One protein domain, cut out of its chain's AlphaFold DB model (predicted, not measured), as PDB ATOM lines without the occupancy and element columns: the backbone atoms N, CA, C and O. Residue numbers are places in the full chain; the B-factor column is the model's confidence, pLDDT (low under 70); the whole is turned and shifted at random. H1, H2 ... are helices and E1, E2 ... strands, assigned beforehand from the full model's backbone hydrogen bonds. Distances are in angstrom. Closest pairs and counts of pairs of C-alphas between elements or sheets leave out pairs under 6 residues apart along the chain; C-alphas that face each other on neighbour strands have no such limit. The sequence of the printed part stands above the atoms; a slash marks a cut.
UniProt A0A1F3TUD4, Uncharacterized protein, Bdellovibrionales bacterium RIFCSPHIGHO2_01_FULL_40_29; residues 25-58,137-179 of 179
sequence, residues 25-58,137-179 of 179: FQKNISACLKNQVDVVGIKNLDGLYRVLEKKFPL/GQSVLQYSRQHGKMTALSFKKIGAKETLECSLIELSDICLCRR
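Overview. This is residues 25 to 58 and 137 to 179 of the 179 residues of an uncharacterized protein of Bdellovibrionales bacterium RIFCSPHIGHO2_01_FULL_40_29 (UniProt A0A1F3TUD4). Two helices cover one face of a four-stranded antiparallel sheet, H1 over E3 and E4, H2 over E1 and E2, in two layers; the other face is bare. The 77 printed residues run H1, H2, then the meander E1 E2 E3 E4, each strand the antiparallel neighbour of the one before. The class is mixed; the whole is compact, radius of gyration of the C-alphas 11.5 A, spanning 32 by 25 by 23 A.

Along the chain. H1, residues 25 to 33, begins at C-alpha 25 (244.173, -86.561, 288.879). H2 is residues 45 to 55, 15.3 A long. E1 is residues 139 to 146, 23.4 A; E2, 149 to 157, 24.2 A, bends by 56 degrees at 152. E3 is residues 163 to 169; E4, 172 to 178, ends at (235.158, -95.461, 295.229).

Arrangement. H1 runs along the strands, height over the sheet 7.9 A; its closest C-alphas with E4, Cys 32 and Cys 177, are 5.4 A apart. H2, on the same face, height 9.4 A, is only just slantwise to E2, 33 degrees on the local plane; their closest C-alphas, Asp 46 and Met 150, are 5.9 A apart. H1 and H2 are apart. Each hairpin has pairs within hydrogen-bond range, among them N 142 and O 154, N 155 and O 164, N 165 and O 176, each 2.8 A. In H1 and H2 every O i to N i+4 pair is within range.

Size, cuts and confidence. Residues 59 to 136 are not printed; C-alphas 58 and 137 are 10.1 A apart. The H1 to H2 link is long. No printed residue is under pLDDT 70.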
ATOM      1  N   PHE A  25     244.375 -86.903 287.472       90.69
ATOM      2  CA  PHE A  25     244.173 -86.561 288.879       90.69
ATOM      3  C   PHE A  25     242.963 -85.628 289.076       90.69
ATOM      4  O   PHE A  25     242.031 -85.960 289.810       90.69
ATOM      5  N   GLN A  26     242.917 -84.509 288.349       92.00
ATOM      6  CA  GLN A  26     241.812 -83.544 288.403       92.00
ATOM      7  C   GLN A  26     240.486 -84.135 287.907       92.00
ATOM      8  O   GLN A  26     239.430 -83.886 288.493       92.00
ATOM      9  N   LYS A  27     240.532 -84.963 286.856       90.12
ATOM     10  CA  LYS A  27     239.358 -85.645 286.298       90.12
ATOM     11  C   LYS A  27     238.694 -86.552 287.336       90.12
ATOM     12  O   LYS A  27     237.474 -86.504 287.489       90.12
ATOM     13  N   ASN A  28     239.480 -87.331 288.082       90.81
ATOM     14  CA  ASN A  28     238.957 -88.236 289.110       90.81
ATOM     15  C   ASN A  28     238.370 -87.479 290.311       90.81
ATOM     16  O   ASN A  28     237.331 -87.881 290.840       90.81
ATOM     17  N   ILE A  29     238.967 -86.345 290.692       92.81
ATOM     18  CA  ILE A  29     238.394 -85.448 291.708       92.81
ATOM     19  C   ILE A  29     237.033 -84.922 291.238       92.81
ATOM     20  O   ILE A  29     236.042 -85.020 291.964       92.81
ATOM     21  N   SER A  30     236.962 -84.409 290.005       89.75
ATOM     22  CA  SER A  30     235.726 -83.864 289.434       89.75
ATOM     23  C   SER A  30     234.618 -84.914 289.338       89.75
ATOM     24  O   SER A  30     233.457 -84.603 289.603       89.75
ATOM     25  N   ALA A  31     234.961 -86.161 289.003       86.88
ATOM     26  CA  ALA A  31     234.003 -87.262 288.936       86.88
ATOM     27  C   ALA A  31     233.347 -87.554 290.297       86.88
ATOM     28  O   ALA A  31     232.151 -87.838 290.348       86.88
ATOM     29  N   CYS A  32     234.107 -87.443 291.392       90.25
ATOM     30  CA  CYS A  32     233.605 -87.703 292.741       90.25
ATOM     31  C   CYS A  32     232.855 -86.511 293.340       90.25
ATOM     32  O   CYS A  32     231.829 -86.664 293.999       90.25
ATOM     33  N   LEU A  33     233.360 -85.298 293.105       88.62
ATOM     34  CA  LEU A  33     232.816 -84.088 293.717       88.62
ATOM     35  C   LEU A  33     231.767 -83.385 292.850       88.62
ATOM     36  O   LEU A  33     231.154 -82.439 293.338       88.62
ATOM     37  N   LYS A  34     231.518 -83.851 291.616       78.75
ATOM     38  CA  LYS A  34     230.396 -83.462 290.736       78.75
ATOM     39  C   LYS A  34     230.103 -81.953 290.780       78.75
ATOM     40  O   LYS A  34     229.004 -81.537 291.137       78.75
ATOM     41  N   ASN A  35     231.114 -81.142 290.460       76.31
ATOM     42  CA  ASN A  35     231.083 -79.667 290.397       76.31
ATOM     43  C   ASN A  35     231.016 -78.910 291.737       76.31
ATOM     44  O   ASN A  35     230.918 -77.685 291.748       76.31
ATOM     45  N   GLN A  36     231.107 -79.583 292.885       81.25
ATOM     46  CA  GLN A  36     231.164 -78.892 294.184       81.25
ATOM     47  C   GLN A  36     232.450 -78.077 294.371       81.25
ATOM     48  O   GLN A  36     232.506 -77.196 295.236       81.25
ATOM     49  N   VAL A  37     233.474 -78.403 293.585       85.62
ATOM     50  CA  VAL A  37     234.830 -77.890 293.693       85.62
ATOM     51  C   VAL A  37     235.368 -77.591 292.295       85.62
ATOM     52  O   VAL A  37     235.219 -78.417 291.398       85.62
ATOM     53  N   ASP A  38     236.010 -76.433 292.132       86.88
ATOM     54  CA  ASP A  38     236.792 -76.117 290.936       86.88
ATOM     55  C   ASP A  38     238.146 -76.841 290.995       86.88
ATOM     56  O   ASP A  38     238.933 -76.644 291.925       86.88
ATOM     57  N   VAL A  39     238.393 -77.711 290.013       88.44
ATOM     58  CA  VAL A  39     239.568 -78.589 289.967       88.44
ATOM     59  C   VAL A  39     240.737 -78.009 289.173       88.44
ATOM     60  O   VAL A  39     241.843 -78.536 289.284       88.44
ATOM     61  N   VAL A  40     240.541 -76.928 288.407       84.81
ATOM     62  CA  VAL A  40     241.555 -76.401 287.468       84.81
ATOM     63  C   VAL A  40     242.827 -75.953 288.203       84.81
ATOM     64  O   VAL A  40     243.938 -76.143 287.710       84.81
ATOM     65  N   GLY A  41     242.688 -75.434 289.427       85.56
ATOM     66  CA  GLY A  41     243.811 -75.033 290.284       85.56
ATOM     67  C   GLY A  41     244.438 -76.155 291.124       85.56
ATOM     68  O   GLY A  41     245.436 -75.918 291.808       85.56
ATOM     69  N   ILE A  42     243.876 -77.367 291.110       92.75
ATOM     70  CA  ILE A  42     244.290 -78.455 292.004       92.75
ATOM     71  C   ILE A  42     245.406 -79.264 291.339       92.75
ATOM     72  O   ILE A  42     245.153 -80.079 290.456       92.75
ATOM     73  N   LYS A  43     246.655 -79.015 291.750       91.62
ATOM     74  CA  LYS A  43     247.849 -79.638 291.145       91.62
ATOM     75  C   LYS A  43     248.345 -80.889 291.869       91.62
ATOM     76  O   LYS A  43     249.032 -81.691 291.254       91.62
ATOM     77  N   ASN A  44     248.041 -81.013 293.158       94.06
ATOM     78  CA  ASN A  44     248.545 -82.065 294.036       94.06
ATOM     79  C   ASN A  44     247.624 -82.262 295.252       94.06
ATOM     80  O   ASN A  44     246.631 -81.537 295.413       94.06
ATOM     81  N   LEU A  45     247.955 -83.226 296.114       96.56
ATOM     82  CA  LEU A  45     247.215 -83.511 297.351       96.56
ATOM     83  C   LEU A  45     247.091 -82.291 298.281       96.56
ATOM     84  O   LEU A  45     246.013 -82.047 298.823       96.56
ATOM     85  N   ASP A  46     248.155 -81.497 298.440       95.19
ATOM     86  CA  ASP A  46     248.128 -80.275 299.261       95.19
ATOM     87  C   ASP A  46     247.157 -79.227 298.696       95.19
ATOM     88  O   ASP A  46     246.402 -78.592 299.437       95.19
ATOM     89  N   GLY A  47     247.134 -79.067 297.372       94.94
ATOM     90  CA  GLY A  47     246.172 -78.219 296.676       94.94
ATOM     91  C   GLY A  47     244.736 -78.695 296.890       94.94
ATOM     92  O   GLY A  47     243.862 -77.880 297.179       94.94
ATOM     93  N   LEU A  48     244.498 -80.009 296.815       95.94
ATOM     94  CA  LEU A  48     243.177 -80.591 297.059       95.94
ATOM     95  C   LEU A  48     242.723 -80.325 298.497       95.94
ATOM     96  O   LEU A  48     241.600 -79.863 298.703       95.94
ATOM     97  N   TYR A  49     243.601 -80.549 299.478       96.31
ATOM     98  CA  TYR A  49     243.317 -80.266 300.884       96.31
ATOM     99  C   TYR A  49     242.907 -78.805 301.099       96.31
ATOM    100  O   TYR A  49     241.847 -78.561 301.665       96.31
ATOM    101  N   ARG A  50     243.673 -77.836 300.576       94.94
ATOM    102  CA  ARG A  50     243.359 -76.397 300.707       94.94
ATOM    103  C   ARG A  50     242.011 -76.025 300.097       94.94
ATOM    104  O   ARG A  50     241.277 -75.197 300.635       94.94
ATOM    105  N   VAL A  51     241.671 -76.622 298.956       94.38
ATOM    106  CA  VAL A  51     240.392 -76.345 298.303       94.38
ATOM    107  C   VAL A  51     239.226 -76.939 299.097       94.38
ATOM    108  O   VAL A  51     238.216 -76.256 299.293       94.38
ATOM    109  N   LEU A  52     239.367 -78.166 299.608       94.19
ATOM    110  CA  LEU A  52     238.385 -78.763 300.516       94.19
ATOM    111  C   LEU A  52     238.264 -77.962 301.812       94.19
ATOM    112  O   LEU A  52     237.155 -77.760 302.296       94.19
ATOM    113  N   GLU A  53     239.377 -77.454 302.335       93.56
ATOM    114  CA  GLU A  53     239.414 -76.635 303.539       93.56
ATOM    115  C   GLU A  53     238.618 -75.342 303.378       93.56
ATOM    116  O   GLU A  53     237.761 -75.030 304.206       93.56
ATOM    117  N   LYS A  54     238.834 -74.638 302.264       92.25
ATOM    118  CA  LYS A  54     238.086 -73.426 301.919       92.25
ATOM    119  C   LYS A  54     236.598 -73.706 301.701       92.25
ATOM    120  O   LYS A  54     235.759 -72.885 302.062       92.25
ATOM    121  N   LYS A  55     236.261 -74.834 301.067       93.06
ATOM    122  CA  LYS A  55     234.874 -75.163 300.702       93.06
ATOM    123  C   LYS A  55     234.064 -75.705 301.878       93.06
ATOM    124  O   LYS A  55     232.869 -75.423 301.965       93.06
ATOM    125  N   PHE A  56     234.697 -76.476 302.754       93.25
ATOM    126  CA  PHE A  56     234.069 -77.153 303.880       93.25
ATOM    127  C   PHE A  56     234.764 -76.735 305.185       93.25
ATOM    128  O   PHE A  56     235.706 -77.404 305.625       93.25
ATOM    129  N   PRO A  57     234.286 -75.655 305.839       94.50
ATOM    130  CA  PRO A  57     234.828 -75.199 307.114       94.50
ATOM    131  C   PRO A  57     234.966 -76.314 308.151       94.50
ATOM    132  O   PRO A  57     234.082 -77.173 308.275       94.50
ATOM    133  N   LEU A  58     236.078 -76.282 308.882       95.69
ATOM    134  CA  LEU A  58     236.392 -77.228 309.946       95.69
ATOM    135  C   LEU A  58     235.404 -77.081 311.107       95.69
ATOM    136  O   LEU A  58     235.070 -75.966 311.504       95.69
ATOM    137  N   GLY A 137     228.665 -79.332 306.178       85.38
ATOM    138  CA  GLY A 137     227.940 -80.104 305.163       85.38
ATOM    139  C   GLY A 137     228.018 -81.616 305.380       85.38
ATOM    140  O   GLY A 137     227.951 -82.365 304.409       85.38
ATOM    141  N   GLN A 138     228.194 -82.039 306.640       88.38
ATOM    142  CA  GLN A 138     228.340 -83.438 307.041       88.38
ATOM    143  C   GLN A 138     229.456 -84.142 306.257       88.38
ATOM    144  O   GLN A 138     229.261 -85.234 305.736       88.38
ATOM    145  N   SER A 139     230.618 -83.504 306.121       93.75
ATOM    146  CA  SER A 139     231.756 -84.086 305.410       93.75
ATOM    147  C   SER A 139     232.815 -84.594 306.381       93.75
ATOM    148  O   SER A 139     233.007 -84.045 307.465       93.75
ATOM    149  N   VAL A 140     233.481 -85.677 305.994       96.56
ATOM    150  CA  VAL A 140     234.587 -86.281 306.730       96.56
ATOM    151  C   VAL A 140     235.802 -86.274 305.819       96.56
ATOM    152  O   VAL A 140     235.755 -86.832 304.719       96.56
ATOM    153  N   LEU A 141     236.875 -85.643 306.289       97.50
ATOM    154  CA  LEU A 141     238.175 -85.611 305.633       97.50
ATOM    155  C   LEU A 141     239.169 -86.366 306.510       97.50
ATOM    156  O   LEU A 141     239.399 -85.988 307.650       97.50
ATOM    157  N   GLN A 142     239.748 -87.448 306.010       98.00
ATOM    158  CA  GLN A 142     240.834 -88.154 306.682       98.00
ATOM    159  C   GLN A 142     242.098 -87.983 305.857       98.00
ATOM    160  O   GLN A 142     242.059 -88.158 304.646       98.00
ATOM    161  N   TYR A 143     243.217 -87.666 306.486       98.06
ATOM    162  CA  TYR A 143     244.452 -87.427 305.756       98.06
ATOM    163  C   TYR A 143     245.670 -87.923 306.523       98.06
ATOM    164  O   TYR A 143     245.627 -88.094 307.745       98.06
ATOM    165  N   SER A 144     246.751 -88.146 305.781       98.06
ATOM    166  CA  SER A 144     248.057 -88.511 306.317       98.06
ATOM    167  C   SER A 144     249.119 -87.549 305.805       98.06
ATOM    168  O   SER A 144     249.119 -87.187 304.626       98.06
ATOM    169  N   ARG A 145     250.042 -87.161 306.683       96.94
ATOM    170  CA  ARG A 145     251.235 -86.389 306.342       96.94
ATOM    171  C   ARG A 145     252.490 -87.107 306.804       96.94
ATOM    172  O   ARG A 145     252.488 -87.751 307.851       96.94
ATOM    173  N   GLN A 146     253.555 -86.942 306.037       96.12
ATOM    174  CA  GLN A 146     254.899 -87.368 306.394       96.12
ATOM    175  C   GLN A 146     255.873 -86.222 306.099       96.12
ATOM    176  O   GLN A 146     255.874 -85.669 305.000       96.12
ATOM    177  N   HIS A 147     256.665 -85.826 307.096       93.88
ATOM    178  CA  HIS A 147     257.552 -84.655 307.060       93.88
ATOM    179  C   HIS A 147     256.833 -83.393 306.547       93.88
ATOM    180  O   HIS A 147     257.322 -82.676 305.675       93.88
ATOM    181  N   GLY A 148     255.608 -83.168 307.032       88.62
ATOM    182  CA  GLY A 148     254.767 -82.031 306.645       88.62
ATOM    183  C   GLY A 148     254.101 -82.124 305.265       88.62
ATOM    184  O   GLY A 148     253.191 -81.339 305.003       88.62
ATOM    185  N   LYS A 149     254.479 -83.084 304.410       93.56
ATOM    186  CA  LYS A 149     253.883 -83.287 303.079       93.56
ATOM    187  C   LYS A 149     252.681 -84.216 303.147       93.56
ATOM    188  O   LYS A 149     252.733 -85.233 303.837       93.56
ATOM    189  N   MET A 150     251.615 -83.897 302.414       96.19
ATOM    190  CA  MET A 150     250.453 -84.776 302.301       96.19
ATOM    191  C   MET A 150     250.806 -86.051 301.525       96.19
ATOM    192  O   MET A 150     251.323 -85.974 300.416       96.19
ATOM    193  N   THR A 151     250.509 -87.217 302.096       97.38
ATOM    194  CA  THR A 151     250.755 -88.526 301.459       97.38
ATOM    195  C   THR A 151     249.472 -89.291 301.164       97.38
ATOM    196  O   THR A 151     249.453 -90.138 300.274       97.38
ATOM    197  N   ALA A 152     248.381 -88.988 301.871       97.94
ATOM    198  CA  ALA A 152     247.068 -89.549 301.589       97.94
ATOM    199  C   ALA A 152     245.951 -88.592 302.005       97.94
ATOM    200  O   ALA A 152     246.083 -87.855 302.983       97.94
ATOM    201  N   LEU A 153     244.833 -88.640 301.287       97.94
ATOM    202  CA  LEU A 153     243.639 -87.850 301.555       97.94
ATOM    203  C   LEU A 153     242.396 -88.651 301.162       97.94
ATOM    204  O   LEU A 153     242.283 -89.124 300.040       97.94
ATOM    205  N   SER A 154     241.440 -88.779 302.072       97.56
ATOM    206  CA  SER A 154     240.140 -89.395 301.840       97.56
ATOM    207  C   SER A 154     239.034 -88.420 302.216       97.56
ATOM    208  O   SER A 154     239.019 -87.901 303.329       97.56
ATOM    209  N   PHE A 155     238.102 -88.174 301.302       96.81
ATOM    210  CA  PHE A 155     236.984 -87.264 301.510       96.81
ATOM    211  C   PHE A 155     235.663 -87.951 301.178       96.81
ATOM    212  O   PHE A 155     235.491 -88.507 300.091       96.81
ATOM    213  N   LYS A 156     234.698 -87.858 302.092       94.94
ATOM    214  CA  LYS A 156     233.326 -88.320 301.866       94.94
ATOM    215  C   LYS A 156     232.315 -87.415 302.548       94.94
ATOM    216  O   LYS A 156     232.597 -86.819 303.585       94.94
ATOM    217  N   LYS A 157     231.103 -87.367 302.004       91.69
ATOM    218  CA  LYS A 157     229.935 -86.843 302.719       91.69
ATOM    219  C   LYS A 157     229.258 -87.981 303.477       91.69
ATOM    220  O   LYS A 157     229.154 -89.091 302.964       91.69
ATOM    221  N   ILE A 158     228.805 -87.728 304.697       86.62
ATOM    222  CA  ILE A 158     228.026 -88.677 305.492       86.62
ATOM    223  C   ILE A 158     226.752 -89.007 304.705       86.62
ATOM    224  O   ILE A 158     226.072 -88.115 304.207       86.62
ATOM    225  N   GLY A 159     226.477 -90.300 304.539       83.19
ATOM    226  CA  GLY A 159     225.357 -90.795 303.733       83.19
ATOM    227  C   GLY A 159     225.617 -90.853 302.221       83.19
ATOM    228  O   GLY A 159     224.804 -91.427 301.498       83.19
ATOM    229  N   ALA A 160     226.740 -90.326 301.719       86.94
ATOM    230  CA  ALA A 160     227.138 -90.548 300.333       86.94
ATOM    231  C   ALA A 160     227.742 -91.949 300.161       86.94
ATOM    232  O   ALA A 160     228.481 -92.427 301.020       86.94
ATOM    233  N   LYS A 161     227.442 -92.587 299.024       87.38
ATOM    234  CA  LYS A 161     228.076 -93.855 298.618       87.38
ATOM    235  C   LYS A 161     229.508 -93.634 298.135       87.38
ATOM    236  O   LYS A 161     230.385 -94.455 298.347       87.38
ATOM    237  N   GLU A 162     229.743 -92.486 297.508       91.06
ATOM    238  CA  GLU A 162     231.026 -92.173 296.901       91.06
ATOM    239  C   GLU A 162     232.029 -91.632 297.934       91.06
ATOM    240  O   GLU A 162     231.717 -90.726 298.711       91.06
ATOM    241  N   THR A 163     233.247 -92.173 297.914       94.62
ATOM    242  CA  THR A 163     234.402 -91.676 298.676       94.62
ATOM    243  C   THR A 163     235.528 -91.348 297.707       94.62
ATOM    244  O   THR A 163     235.946 -92.194 296.915       94.62
ATOM    245  N   LEU A 164     236.037 -90.121 297.780       96.38
ATOM    246  CA  LEU A 164     237.267 -89.738 297.101       96.38
ATOM    247  C   LEU A 164     238.436 -90.262 297.932       96.38
ATOM    248  O   LEU A 164     238.565 -89.894 299.096       96.38
ATOM    249  N   GLU A 165     239.277 -91.105 297.352       97.19
ATOM    250  CA  GLU A 165     240.513 -91.583 297.964       97.19
ATOM    251  C   GLU A 165     241.694 -91.170 297.101       97.19
ATOM    252  O   GLU A 165     241.725 -91.455 295.907       97.19
ATOM    253  N   CYS A 166     242.668 -90.508 297.707       97.50
ATOM    254  CA  CYS A 166     243.864 -90.047 297.039       97.50
ATOM    255  C   CYS A 166     245.115 -90.423 297.835       97.50
ATOM    256  O   CYS A 166     245.110 -90.397 299.068       97.50
ATOM    257  N   SER A 167     246.192 -90.750 297.131       97.12
ATOM    258  CA  SER A 167     247.464 -91.186 297.707       97.12
ATOM    259  C   SER A 167     248.637 -90.786 296.822       97.12
ATOM    260  O   SER A 167     248.524 -90.818 295.595       97.12
ATOM    261  N   LEU A 168     249.766 -90.478 297.454       95.62
ATOM    262  CA  LEU A 168     251.056 -90.359 296.794       95.62
ATOM    263  C   LEU A 168     251.604 -91.772 296.562       95.62
ATOM    264  O   LEU A 168     251.868 -92.500 297.519       95.62
ATOM    265  N   ILE A 169     251.752 -92.164 295.299       92.50
ATOM    266  CA  ILE A 169     252.392 -93.423 294.905       92.50
ATOM    267  C   ILE A 169     253.689 -93.065 294.195       92.50
ATOM    268  O   ILE A 169     253.667 -92.389 293.167       92.50
ATOM    269  N   GLU A 170     254.811 -93.496 294.769       89.25
ATOM    270  CA  GLU A 170     256.158 -93.096 294.352       89.25
ATOM    271  C   GLU A 170     256.307 -91.564 294.346       89.25
ATOM    272  O   GLU A 170     256.502 -90.955 295.396       89.25
ATOM    273  N   LEU A 171     256.178 -90.936 293.176       87.50
ATOM    274  CA  LEU A 171     256.292 -89.488 292.971       87.50
ATOM    275  C   LEU A 171     255.021 -88.863 292.375       87.50
ATOM    276  O   LEU A 171     255.042 -87.701 291.978       87.50
ATOM    277  N   SER A 172     253.928 -89.625 292.279       90.75
ATOM    278  CA  SER A 172     252.697 -89.200 291.609       90.75
ATOM    279  C   SER A 172     251.493 -89.212 292.543       90.75
ATOM    280  O   SER A 172     251.219 -90.203 293.222       90.75
ATOM    281  N   ASP A 173     250.725 -88.126 292.514       93.56
ATOM    282  CA  ASP A 173     249.438 -88.044 293.198       93.56
ATOM    283  C   ASP A 173     248.350 -88.725 292.372       93.56
ATOM    284  O   ASP A 173     248.077 -88.360 291.224       93.56
ATOM    285  N   ILE A 174     247.689 -89.708 292.975       94.56
ATOM    286  CA  ILE A 174     246.619 -90.474 292.340       94.56
ATOM    287  C   ILE A 174     245.355 -90.309 293.172       94.56
ATOM    288  O   ILE A 174     245.403 -90.411 294.392       94.56
ATOM    289  N   CYS A 175     244.221 -90.076 292.509       95.50
ATOM    290  CA  CYS A 175     242.896 -90.055 293.124       95.50
ATOM    291  C   CYS A 175     241.978 -91.070 292.446       95.50
ATOM    292  O   CYS A 175     242.011 -91.214 291.225       95.50
ATOM    293  N   LEU A 176     241.107 -91.700 293.225       94.81
ATOM    294  CA  LEU A 176     240.054 -92.609 292.790       94.81
ATOM    295  C   LEU A 176     238.746 -92.241 293.493       94.81
ATOM    296  O   LEU A 176     238.742 -91.870 294.665       94.81
ATOM    297  N   CYS A 177     237.625 -92.377 292.789       92.81
ATOM    298  CA  CYS A 177     236.305 -92.279 293.401       92.81
ATOM    299  C   CYS A 177     235.749 -93.690 293.604       92.81
ATOM    300  O   CYS A 177     235.385 -94.359 292.634       92.81
ATOM    301  N   ARG A 178     235.725 -94.158 294.853       90.69
ATOM    302  CA  ARG A 178     235.158 -95.461 295.229       90.69
ATOM    303  C   ARG A 178     233.666 -95.325 295.507       90.69
ATOM    304  O   ARG A 178     233.241 -94.260 295.945       90.69
ATOM    305  N   ARG A 179     232.890 -96.374 295.230       84.88
ATOM    306  CA  ARG A 179     231.433 -96.447 295.425       84.88
ATOM    307  C   ARG A 179     231.060 -97.476 296.477       84.88
ATOM    308  O   ARG A 179     231.861 -98.419 296.649       84.88
TER     309      ARG A 179